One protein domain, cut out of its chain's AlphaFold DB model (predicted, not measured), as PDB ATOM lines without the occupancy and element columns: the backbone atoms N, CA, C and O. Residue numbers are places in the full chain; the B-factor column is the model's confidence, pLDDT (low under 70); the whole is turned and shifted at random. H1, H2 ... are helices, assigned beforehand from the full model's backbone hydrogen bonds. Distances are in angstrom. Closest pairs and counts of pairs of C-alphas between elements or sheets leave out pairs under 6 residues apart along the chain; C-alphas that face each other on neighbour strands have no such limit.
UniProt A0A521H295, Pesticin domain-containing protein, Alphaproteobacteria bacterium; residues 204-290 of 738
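Overview. This is residues 204 to 290 of the 738 residues of the protein "Pesticin domain-containing protein" of Alphaproteobacteria bacterium (UniProt A0A521H295). One long helix, H2, makes the length; H4 starts beside its middle and runs the same way, H1 meets its last turns steeply, and short H3 folds back there. The printed part has 87 residues with four named helices, H1 to H4 in chain order: all helix, compact with a radius of gyration of the C-alphas of 13.4 A, elongated, 41 by 25 by 20 A.

Along the chain. Find C-alpha 204 at (39.057, 60.377, -80.657), where H1, residues 204 to 213, begins. H2, residues 235 to 258, runs 34.9 A; H3 is residues 260 to 263. H4, residues 275 to 290, runs 22.7 A to C-alpha 290 at (46.376, 71.562, -63.474).

Arrangement. Look first at H2, the hub. Its residues 254 to 258 alone only just touch H1, with 3 pairs of C-alphas within 8 A, closest Trp 213 and Ile 255, 6.6 A, at a steep tilt of 59 degrees. Its residues 252 to 256 alone touch H3, closest C-alphas Gln 256 and Thr 263, 5.7 A. Its residues 244 to 248 alone touch H4's 275 to 278, closest C-alphas His 244 and Tyr 275, 5.6 A, at a shallow tilt of 25 degrees. Every O i to N i+4 pair is within hydrogen-bond range in H2 and H4, 4 of 6 in H1; H3 is too short.

Size, cuts and confidence. The printed part has no cut. Links H1 to H2 and H3 to H4 are long. Find pLDDT under 70 at 204, 206 to 207 and 214 to 224.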
ATOM      1  N   ASP A 204      40.347  59.749 -80.968       68.94
ATOM      2  CA  ASP A 204      39.057  60.377 -80.657       68.94
ATOM      3  C   ASP A 204      39.234  61.450 -79.574       68.94
ATOM      4  O   ASP A 204      38.772  62.583 -79.733       68.94
ATOM      5  N   GLY A 205      40.003  61.149 -78.525       70.06
ATOM      6  CA  GLY A 205      40.405  62.134 -77.526       70.06
ATOM      7  C   GLY A 205      41.277  63.269 -78.090       70.06
ATOM      8  O   GLY A 205      41.076  64.421 -77.695       70.06
ATOM      9  N   GLN A 206      42.165  62.989 -79.056       68.31
ATOM     10  CA  GLN A 206      42.968  64.020 -79.733       68.31
ATOM     11  C   GLN A 206      42.098  64.983 -80.550       68.31
ATOM     12  O   GLN A 206      42.180  66.202 -80.376       68.31
ATOM     13  N   ASN A 207      41.230  64.451 -81.415       68.69
ATOM     14  CA  ASN A 207      40.316  65.256 -82.228       68.69
ATOM     15  C   ASN A 207      39.390  66.097 -81.330       68.69
ATOM     16  O   ASN A 207      39.234  67.298 -81.546       68.69
ATOM     17  N   LYS A 208      38.880  65.506 -80.239       70.62
ATOM     18  CA  LYS A 208      38.085  66.197 -79.210       70.62
ATOM     19  C   LYS A 208      38.834  67.277 -78.433       70.62
ATOM     20  O   LYS A 208      38.171  68.003 -77.693       70.62
ATOM     21  N   TRP A 209      40.158  67.386 -78.526       71.50
ATOM     22  CA  TRP A 209      40.924  68.508 -77.973       71.50
ATOM     23  C   TRP A 209      41.195  69.576 -79.036       71.50
ATOM     24  O   TRP A 209      40.942  70.751 -78.774       71.50
ATOM     25  N   LEU A 210      41.598  69.180 -80.248       71.31
ATOM     26  CA  LEU A 210      41.803  70.090 -81.385       71.31
ATOM     27  C   LEU A 210      40.539  70.933 -81.669       71.31
ATOM     28  O   LEU A 210      40.600  72.167 -81.697       71.31
ATOM     29  N   ASP A 211      39.368  70.286 -81.705       73.81
ATOM     30  CA  ASP A 211      38.062  70.939 -81.879       73.81
ATOM     31  C   ASP A 211      37.711  71.960 -80.772       73.81
ATOM     32  O   ASP A 211      36.930  72.886 -81.018       73.81
ATOM     33  N   ARG A 212      38.266  71.845 -79.550       70.19
ATOM     34  CA  ARG A 212      38.014  72.822 -78.461       70.19
ATOM     35  C   ARG A 212      38.691  74.159 -78.733       70.19
ATOM     36  O   ARG A 212      38.101  75.193 -78.437       70.19
ATOM     37  N   TRP A 213      39.883  74.128 -79.324       70.12
ATOM     38  CA  TRP A 213      40.688  75.309 -79.652       70.12
ATOM     39  C   TRP A 213      40.327  75.935 -81.007       70.12
ATOM     40  O   TRP A 213      40.988  76.865 -81.462       70.12
ATOM     41  N   GLY A 214      39.302  75.415 -81.697       64.25
ATOM     42  CA  GLY A 214      38.982  75.820 -83.070       64.25
ATOM     43  C   GLY A 214      40.045  75.400 -84.094       64.25
ATOM     44  O   GLY A 214      39.988  75.820 -85.254       64.25
ATOM     45  N   ILE A 215      40.999  74.557 -83.687       68.69
ATOM     46  CA  ILE A 215      41.949  73.898 -84.574       68.69
ATOM     47  C   ILE A 215      41.170  72.759 -85.226       68.69
ATOM     48  O   ILE A 215      41.145  71.645 -84.716       68.69
ATOM     49  N   GLN A 216      40.488  73.037 -86.340       64.19
ATOM     50  CA  GLN A 216      39.903  71.957 -87.129       64.19
ATOM     51  C   GLN A 216      41.034  70.988 -87.502       64.19
ATOM     52  O   GLN A 216      42.008  71.444 -88.115       64.19
ATOM     53  N   PRO A 217      40.940  69.685 -87.180       56.50
ATOM     54  CA  PRO A 217      41.841  68.719 -87.774       56.50
ATOM     55  C   PRO A 217      41.614  68.789 -89.283       56.50
ATOM     56  O   PRO A 217      40.531  68.463 -89.780       56.50
ATOM     57  N   ALA A 218      42.623  69.253 -90.028       54.00
ATOM     58  CA  ALA A 218      42.607  69.098 -91.472       54.00
ATOM     59  C   ALA A 218      42.381  67.610 -91.768       54.00
ATOM     60  O   ALA A 218      42.884  66.749 -91.038       54.00
ATOM     61  N   GLN A 219      41.638  67.284 -92.828       48.31
ATOM     62  CA  GLN A 219      41.407  65.875 -93.173       48.31
ATOM     63  C   GLN A 219      42.745  65.131 -93.357       48.31
ATOM     64  O   GLN A 219      42.829  63.949 -93.012       48.31
ATOM     65  N   ASP A 220      43.775  65.891 -93.742       44.22
ATOM     66  CA  ASP A 220      45.173  65.524 -93.956       44.22
ATOM     67  C   ASP A 220      46.090  65.671 -92.725       44.22
ATOM     68  O   ASP A 220      47.221  65.212 -92.776       44.22
ATOM     69  N   ALA A 221      45.651  66.241 -91.594       51.28
ATOM     70  CA  ALA A 221      46.490  66.330 -90.382       51.28
ATOM     71  C   ALA A 221      46.821  64.939 -89.802       51.28
ATOM     72  O   ALA A 221      47.880  64.730 -89.221       51.28
ATOM     73  N   ARG A 222      45.926  63.969 -90.033       55.03
ATOM     74  CA  ARG A 222      46.099  62.529 -89.748       55.03
ATOM     75  C   ARG A 222      46.951  61.804 -90.803       55.03
ATOM     76  O   ARG A 222      47.228  60.621 -90.659       55.03
ATOM     77  N   TYR A 223      47.306  62.509 -91.877       57.56
ATOM     78  CA  TYR A 223      48.146  62.060 -92.985       57.56
ATOM     79  C   TYR A 223      49.374  62.971 -93.157       57.56
ATOM     80  O   TYR A 223      49.995  62.961 -94.220       57.56
ATOM     81  N   LEU A 224      49.738  63.748 -92.123       64.88
ATOM     82  CA  LEU A 224      51.066  64.346 -92.033       64.88
ATOM     83  C   LEU A 224      52.075  63.187 -92.094       64.88
ATOM     84  O   LEU A 224      52.026  62.323 -91.216       64.88
ATOM     85  N   PRO A 225      52.929  63.107 -93.130       71.25
ATOM     86  CA  PRO A 225      53.922  62.046 -93.215       71.25
ATOM     87  C   PRO A 225      54.917  62.194 -92.063       71.25
ATOM     88  O   PRO A 225      55.218  63.321 -91.680       71.25
ATOM     89  N   ASP A 226      55.434  61.073 -91.546       81.75
ATOM     90  CA  ASP A 226      56.353  61.048 -90.401       81.75
ATOM     91  C   ASP A 226      57.426  62.141 -90.490       81.75
ATOM     92  O   ASP A 226      58.003  62.370 -91.560       81.75
ATOM     93  N   TYR A 227      57.708  62.807 -89.362       83.94
ATOM     94  CA  TYR A 227      58.673  63.902 -89.338       83.94
ATOM     95  C   TYR A 227      60.050  63.376 -89.776       83.94
ATOM     96  O   TYR A 227      60.649  62.553 -89.077       83.94
ATOM     97  N   PRO A 228      60.566  63.800 -90.940       82.81
ATOM     98  CA  PRO A 228      61.637  63.080 -91.601       82.81
ATOM     99  C   PRO A 228      62.965  63.396 -90.926       82.81
ATOM    100  O   PRO A 228      63.311  64.567 -90.715       82.81
ATOM    101  N   GLY A 229      63.722  62.336 -90.634       82.19
ATOM    102  CA  GLY A 229      65.031  62.422 -89.993       82.19
ATOM    103  C   GLY A 229      65.932  63.454 -90.672       82.19
ATOM    104  O   GLY A 229      65.910  63.615 -91.892       82.19
ATOM    105  N   MET A 230      66.727  64.174 -89.881       72.19
ATOM    106  CA  MET A 230      67.472  65.348 -90.366       72.19
ATOM    107  C   MET A 230      68.574  65.028 -91.391       72.19
ATOM    108  O   MET A 230      69.092  65.932 -92.045       72.19
ATOM    109  N   GLU A 231      68.902  63.750 -91.569       81.62
ATOM    110  CA  GLU A 231      69.796  63.262 -92.624       81.62
ATOM    111  C   GLU A 231      69.089  63.163 -93.993       81.62
ATOM    112  O   GLU A 231      69.734  63.332 -95.031       81.62
ATOM    113  N   ASP A 232      67.760  62.980 -94.024       83.94
ATOM    114  CA  ASP A 232      66.977  63.013 -95.262       83.94
ATOM    115  C   ASP A 232      66.804  64.461 -95.740       83.94
ATOM    116  O   ASP A 232      66.061  65.266 -95.169       83.94
ATOM    117  N   ASN A 233      67.510  64.780 -96.822       87.12
ATOM    118  CA  ASN A 233      67.498  66.074 -97.499       87.12
ATOM    119  C   ASN A 233      66.700  66.056 -98.816       87.12
ATOM    120  O   ASN A 233      66.837  66.965 -99.634       87.12
ATOM    121  N   SER A 234      65.856  65.041 -99.032       91.44
ATOM    122  CA  SER A 234      64.939  64.981-100.169       91.44
ATOM    123  C   SER A 234      63.941  66.145-100.167       91.44
ATOM    124  O   SER A 234      63.553  66.673 -99.121       91.44
ATOM    125  N   THR A 235      63.464  66.532-101.352       82.38
ATOM    126  CA  THR A 235      62.420  67.562-101.494       82.38
ATOM    127  C   THR A 235      61.133  67.160-100.766       82.38
ATOM    128  O   THR A 235      60.482  68.005-100.159       82.38
ATOM    129  N   SER A 236      60.804  65.864-100.744       73.44
ATOM    130  CA  SER A 236      59.732  65.281 -99.927       73.44
ATOM    131  C   SER A 236      59.926  65.540 -98.430       73.44
ATOM    132  O   SER A 236      58.991  65.980 -97.764       73.44
ATOM    133  N   ALA A 237      61.139  65.337 -97.907       84.19
ATOM    134  CA  ALA A 237      61.436  65.596 -96.503       84.19
ATOM    135  C   ALA A 237      61.380  67.093 -96.159       84.19
ATOM    136  O   ALA A 237      60.837  67.474 -95.123       84.19
ATOM    137  N   GLN A 238      61.877  67.961 -97.043       82.06
ATOM    138  CA  GLN A 238      61.769  69.414 -96.877       82.06
ATOM    139  C   GLN A 238      60.306  69.887 -96.873       82.06
ATOM    140  O   GLN A 238      59.926  70.682 -96.017       82.06
ATOM    141  N   ILE A 239      59.461  69.355 -97.766       80.50
ATOM    142  CA  ILE A 239      58.021  69.661 -97.790       80.50
ATOM    143  C   ILE A 239      57.335  69.191 -96.499       80.50
ATOM    144  O   ILE A 239      56.570  69.962 -95.925       80.50
ATOM    145  N   SER A 240      57.636  67.980 -96.008       83.56
ATOM    146  CA  SER A 240      57.082  67.478 -94.739       83.56
ATOM    147  C   SER A 240      57.456  68.371 -93.549       83.56
ATOM    148  O   SER A 240      56.573  68.791 -92.800       83.56
ATOM    149  N   ARG A 241      58.737  68.748 -93.403       88.44
ATOM    150  CA  ARG A 241      59.180  69.634 -92.308       88.44
ATOM    151  C   ARG A 241      58.474  70.990 -92.356       88.44
ATOM    152  O   ARG A 241      57.881  71.389 -91.359       88.44
ATOM    153  N   ASN A 242      58.405  71.614 -93.534       85.31
ATOM    154  CA  ASN A 242      57.684  72.877 -93.725       85.31
ATOM    155  C   ASN A 242      56.182  72.766 -93.385       85.31
ATOM    156  O   ASN A 242      55.604  73.712 -92.850       85.31
ATOM    157  N   TRP A 243      55.538  71.626 -93.670       85.19
ATOM    158  CA  TRP A 243      54.154  71.369 -93.252       85.19
ATOM    159  C   TRP A 243      54.041  71.253 -91.731       85.19
ATOM    160  O   TRP A 243      53.208  71.933 -91.133       85.19
ATOM    161  N   HIS A 244      54.884  70.442 -91.088       89.81
ATOM    162  CA  HIS A 244      54.886  70.313 -89.631       89.81
ATOM    163  C   HIS A 244      55.123  71.656 -88.931       89.81
ATOM    164  O   HIS A 244      54.407  71.965 -87.981       89.81
ATOM    165  N   ASP A 245      56.072  72.468 -89.399       89.12
ATOM    166  CA  ASP A 245      56.344  73.803 -88.855       89.12
ATOM    167  C   ASP A 245      55.127  74.732 -88.974       89.12
ATOM    168  O   ASP A 245      54.697  75.305 -87.971       89.12
ATOM    169  N   ALA A 246      54.493  74.798 -90.150       85.00
ATOM    170  CA  ALA A 246      53.289  75.604 -90.357       85.00
ATOM    171  C   ALA A 246      52.102  75.156 -89.477       85.00
ATOM    172  O   ALA A 246      51.406  75.996 -88.901       85.00
ATOM    173  N   TYR A 247      51.877  73.844 -89.326       86.19
ATOM    174  CA  TYR A 247      50.804  73.317 -88.472       86.19
ATOM    175  C   TYR A 247      51.079  73.520 -86.974       86.19
ATOM    176  O   TYR A 247      50.142  73.816 -86.229       86.19
ATOM    177  N   LYS A 248      52.338  73.406 -86.521       94.00
ATOM    178  CA  LYS A 248      52.728  73.728 -85.137       94.00
ATOM    179  C   LYS A 248      52.509  75.210 -84.833       94.00
ATOM    180  O   LYS A 248      51.879  75.512 -83.826       94.00
ATOM    181  N   GLN A 249      52.964  76.114 -85.708       91.19
ATOM    182  CA  GLN A 249      52.785  77.555 -85.511       91.19
ATOM    183  C   GLN A 249      51.299  77.925 -85.461       91.19
ATOM    184  O   GLN A 249      50.859  78.504 -84.477       91.19
ATOM    185  N   TYR A 250      50.493  77.466 -86.428       87.94
ATOM    186  CA  TYR A 250      49.043  77.694 -86.416       87.94
ATOM    187  C   TYR A 250      48.366  77.185 -85.131       87.94
ATOM    188  O   TYR A 250      47.470  77.836 -84.595       87.94
ATOM    189  N   ALA A 251      48.786  76.028 -84.610       86.88
ATOM    190  CA  ALA A 251      48.269  75.505 -83.347       86.88
ATOM    191  C   ALA A 251      48.724  76.334 -82.131       86.88
ATOM    192  O   ALA A 251      47.916  76.559 -81.229       86.88
ATOM    193  N   PHE A 252      49.971  76.817 -82.110       93.56
ATOM    194  CA  PHE A 252      50.467  77.719 -81.068       93.56
ATOM    195  C   PHE A 252      49.704  79.050 -81.076       93.56
ATOM    196  O   PHE A 252      49.143  79.430 -80.050       93.56
ATOM    197  N   ASP A 253      49.595  79.700 -82.240       89.00
ATOM    198  CA  ASP A 253      48.901  80.980 -82.423       89.00
ATOM    199  C   ASP A 253      47.445  80.891 -81.944       89.00
ATOM    200  O   ASP A 253      46.972  81.749 -81.202       89.00
ATOM    201  N   ARG A 254      46.734  79.806 -82.288       86.38
ATOM    202  CA  ARG A 254      45.358  79.563 -81.820       86.38
ATOM    203  C   ARG A 254      45.246  79.412 -80.310       86.38
ATOM    204  O   ARG A 254      44.254  79.853 -79.728       86.38
ATOM    205  N   ILE A 255      46.231  78.796 -79.666       86.69
ATOM    206  CA  ILE A 255      46.241  78.643 -78.209       86.69
ATOM    207  C   ILE A 255      46.628  79.975 -77.544       86.69
ATOM    208  O   ILE A 255      46.024  80.328 -76.533       86.69
ATOM    209  N   GLN A 256      47.511  80.773 -78.152       90.94
ATOM    210  CA  GLN A 256      47.837  82.133 -77.707       90.94
ATOM    211  C   GLN A 256      46.641  83.095 -77.830       90.94
ATOM    212  O   GLN A 256      46.370  83.845 -76.895       90.94
ATOM    213  N   GLU A 257      45.890  83.051 -78.937       82.38
ATOM    214  CA  GLU A 257      44.667  83.844 -79.153       82.38
ATOM    215  C   GLU A 257      43.588  83.567 -78.091       82.38
ATOM    216  O   GLU A 257      42.879  84.483 -77.670       82.38
ATOM    217  N   ASN A 258      43.427  82.304 -77.680       78.38
ATOM    218  CA  ASN A 258      42.328  81.870 -76.806       78.38
ATOM    219  C   ASN A 258      42.726  81.745 -75.322       78.38
ATOM    220  O   ASN A 258      41.853  81.764 -74.452       78.38
ATOM    221  N   ALA A 259      44.019  81.606 -75.015       86.88
ATOM    222  CA  ALA A 259      44.552  81.462 -73.663       86.88
ATOM    223  C   ALA A 259      46.008  81.984 -73.566       86.88
ATOM    224  O   ALA A 259      46.927  81.194 -73.337       86.88
ATOM    225  N   PRO A 260      46.259  83.301 -73.685       85.44
ATOM    226  CA  PRO A 260      47.620  83.855 -73.668       85.44
ATOM    227  C   PRO A 260      48.404  83.499 -72.388       85.44
ATOM    228  O   PRO A 260      49.586  83.161 -72.454       85.44
ATOM    229  N   GLN A 261      47.721  83.441 -71.239       83.94
ATOM    230  CA  GLN A 261      48.280  83.018 -69.948       83.94
ATOM    231  C   GLN A 261      48.703  81.536 -69.895       83.94
ATOM    232  O   GLN A 261      49.382  81.115 -68.963       83.94
ATOM    233  N   PHE A 262      48.287  80.715 -70.866       87.69
ATOM    234  CA  PHE A 262      48.816  79.363 -71.049       87.69
ATOM    235  C   PHE A 262      50.157  79.406 -71.791       87.69
ATOM    236  O   PHE A 262      51.114  78.752 -71.383       87.69
ATOM    237  N   THR A 263      50.252  80.220 -72.846       88.44
ATOM    238  CA  THR A 263      51.471  80.369 -73.658       88.44
ATOM    239  C   THR A 263      52.629  81.072 -72.943       88.44
ATOM    240  O   THR A 263      53.770  80.897 -73.350       88.44
ATOM    241  N   GLU A 264      52.388  81.748 -71.814       88.31
ATOM    242  CA  GLU A 264      53.447  82.171 -70.870       88.31
ATOM    243  C   GLU A 264      54.229  80.992 -70.253       88.31
ATOM    244  O   GLU A 264      55.301  81.178 -69.670       88.31
ATOM    245  N   HIS A 265      53.688  79.774 -70.332       88.44
ATOM    246  CA  HIS A 265      54.264  78.557 -69.753       88.44
ATOM    247  C   HIS A 265      54.417  77.414 -70.767       88.44
ATOM    248  O   HIS A 265      54.933  76.354 -70.409       88.44
ATOM    249  N   ALA A 266      53.976  77.616 -72.011       90.62
ATOM    250  CA  ALA A 266      54.028  76.625 -73.079       90.62
ATOM    251  C   ALA A 266      55.240  76.865 -73.998       90.62
ATOM    252  O   ALA A 266      55.579  78.021 -74.262       90.62
ATOM    253  N   PRO A 267      55.914  75.811 -74.493       89.56
ATOM    254  CA  PRO A 267      57.057  75.978 -75.379       89.56
ATOM    255  C   PRO A 267      56.630  76.555 -76.730       89.56
ATOM    256  O   PRO A 267      55.646  76.125 -77.331       89.56
ATOM    257  N   GLN A 268      57.417  77.508 -77.228       93.50
ATOM    258  CA  GLN A 268      57.358  77.936 -78.625       93.50
ATOM    259  C   GLN A 268      57.728  76.749 -79.535       93.50
ATOM    260  O   GLN A 268      58.658  76.006 -79.193       93.50
ATOM    261  N   PRO A 269      57.053  76.552 -80.680       94.31
ATOM    262  CA  PRO A 269      57.278  75.395 -81.541       94.31
ATOM    263  C   PRO A 269      58.695  75.391 -82.128       94.31
ATOM    264  O   PRO A 269      59.162  76.394 -82.665       94.31
ATOM    265  N   GLN A 270      59.397  74.257 -82.040       94.06
ATOM    266  CA  GLN A 270      60.800  74.168 -82.471       94.06
ATOM    267  C   GLN A 270      60.928  73.643 -83.920       94.06
ATOM    268  O   GLN A 270      60.279  72.638 -84.228       94.06
ATOM    269  N   PRO A 271      61.797  74.201 -84.797       82.69
ATOM    270  CA  PRO A 271      61.954  73.795 -86.217       82.69
ATOM    271  C   PRO A 271      62.484  72.367 -86.498       82.69
ATOM    272  O   PRO A 271      62.965  72.072 -87.589       82.69
ATOM    273  N   GLN A 272      62.510  71.494 -85.489       85.81
ATOM    274  CA  GLN A 272      63.023  70.114 -85.555       85.81
ATOM    275  C   GLN A 272      62.119  69.103 -84.823       85.81
ATOM    276  O   GLN A 272      62.403  67.911 -84.800       85.81
ATOM    277  N   GLN A 273      61.031  69.590 -84.227       90.50
ATOM    278  CA  GLN A 273      60.053  68.853 -83.425       90.50
ATOM    279  C   GLN A 273      58.921  68.340 -84.327       90.50
ATOM    280  O   GLN A 273      58.454  69.099 -85.184       90.50
ATOM    281  N   SER A 274      58.425  67.110 -84.158       91.75
ATOM    282  CA  SER A 274      57.224  66.703 -84.898       91.75
ATOM    283  C   SER A 274      55.987  67.444 -84.374       91.75
ATOM    284  O   SER A 274      55.972  67.975 -83.263       91.75
ATOM    285  N   TYR A 275      54.907  67.471 -85.161       88.06
ATOM    286  CA  TYR A 275      53.631  68.008 -84.665       88.06
ATOM    287  C   TYR A 275      53.103  67.197 -83.464       88.06
ATOM    288  O   TYR A 275      52.504  67.770 -82.559       88.06
ATOM    289  N   GLY A 276      53.381  65.888 -83.415       87.75
ATOM    290  CA  GLY A 276      53.039  65.030 -82.277       87.75
ATOM    291  C   GLY A 276      53.792  65.415 -81.003       87.75
ATOM    292  O   GLY A 276      53.159  65.618 -79.968       87.75
ATOM    293  N   ASP A 277      55.113  65.595 -81.090       90.62
ATOM    294  CA  ASP A 277      55.958  65.983 -79.948       90.62
ATOM    295  C   ASP A 277      55.542  67.348 -79.387       90.62
ATOM    296  O   ASP A 277      55.390  67.505 -78.177       90.62
ATOM    297  N   PHE A 278      55.281  68.317 -80.274       93.88
ATOM    298  CA  PHE A 278      54.802  69.646 -79.894       93.88
ATOM    299  C   PHE A 278      53.484  69.571 -79.111       93.88
ATOM    300  O   PHE A 278      53.379  70.119 -78.015       93.88
ATOM    301  N   ILE A 279      52.481  68.844 -79.620       88.75
ATOM    302  CA  ILE A 279      51.208  68.676 -78.904       88.75
ATOM    303  C   ILE A 279      51.400  67.901 -77.585       88.75
ATOM    304  O   ILE A 279      50.764  68.248 -76.589       88.75
ATOM    305  N   GLY A 280      52.313  66.928 -77.532       89.31
ATOM    306  CA  GLY A 280      52.686  66.221 -76.302       89.31
ATOM    307  C   GLY A 280      53.320  67.130 -75.240       89.31
ATOM    308  O   GLY A 280      52.979  67.052 -74.059       89.31
ATOM    309  N   GLU A 281      54.191  68.060 -75.629       92.19
ATOM    310  CA  GLU A 281      54.725  69.076 -74.716       92.19
ATOM    311  C   GLU A 281      53.632  70.032 -74.212       92.19
ATOM    312  O   GLU A 281      53.565  70.305 -73.009       92.19
ATOM    313  N   MET A 282      52.711  70.461 -75.082       88.12
ATOM    314  CA  MET A 282      51.551  71.272 -74.687       88.12
ATOM    315  C   MET A 282      50.660  70.525 -73.667       88.12
ATOM    316  O   MET A 282      50.228  71.115 -72.673       88.12
ATOM    317  N   GLN A 283      50.438  69.211 -73.833       84.81
ATOM    318  CA  GLN A 283      49.745  68.372 -72.837       84.81
ATOM    319  C   GLN A 283      50.493  68.294 -71.495       84.81
ATOM    320  O   GLN A 283      49.869  68.351 -70.430       84.81
ATOM    321  N   ASN A 284      51.822  68.162 -71.522       88.25
ATOM    322  CA  ASN A 284      52.647  68.086 -70.314       88.25
ATOM    323  C   ASN A 284      52.620  69.405 -69.523       88.25
ATOM    324  O   ASN A 284      52.485  69.387 -68.293       88.25
ATOM    325  N   VAL A 285      52.652  70.551 -70.212       89.00
ATOM    326  CA  VAL A 285      52.463  71.877 -69.600       89.00
ATOM    327  C   VAL A 285      51.072  71.987 -68.976       89.00
ATOM    328  O   VAL A 285      50.962  72.309 -67.793       89.00
ATOM    329  N   ALA A 286      50.013  71.625 -69.704       83.75
ATOM    330  CA  ALA A 286      48.642  71.630 -69.190       83.75
ATOM    331  C   ALA A 286      48.465  70.780 -67.920       83.75
ATOM    332  O   ALA A 286      47.934  71.258 -66.914       83.75
ATOM    333  N   SER A 287      48.986  69.554 -67.925       81.62
ATOM    334  CA  SER A 287      48.946  68.625 -66.787       81.62
ATOM    335  C   SER A 287      49.730  69.161 -65.580       81.62
ATOM    336  O   SER A 287      49.324  68.997 -64.425       81.62
ATOM    337  N   THR A 288      50.830  69.870 -65.837       86.81
ATOM    338  CA  THR A 288      51.649  70.532 -64.812       86.81
ATOM    339  C   THR A 288      50.932  71.741 -64.200       86.81
ATOM    340  O   THR A 288      51.013  71.955 -62.990       86.81
ATOM    341  N   LEU A 289      50.204  72.529 -64.996       84.81
ATOM    342  CA  LEU A 289      49.433  73.674 -64.501       84.81
ATOM    343  C   LEU A 289      48.195  73.225 -63.712       84.81
ATOM    344  O   LEU A 289      47.955  73.739 -62.618       84.81
ATOM    345  N   LEU A 290      47.471  72.210 -64.202       79.88
ATOM    346  CA  LEU A 290      46.376  71.562 -63.474       79.88
ATOM    347  C   LEU A 290      46.819  71.050 -62.100       79.88
ATOM    348  O   LEU A 290      46.195  71.372 -61.091       79.88
TER     349      LEU A 290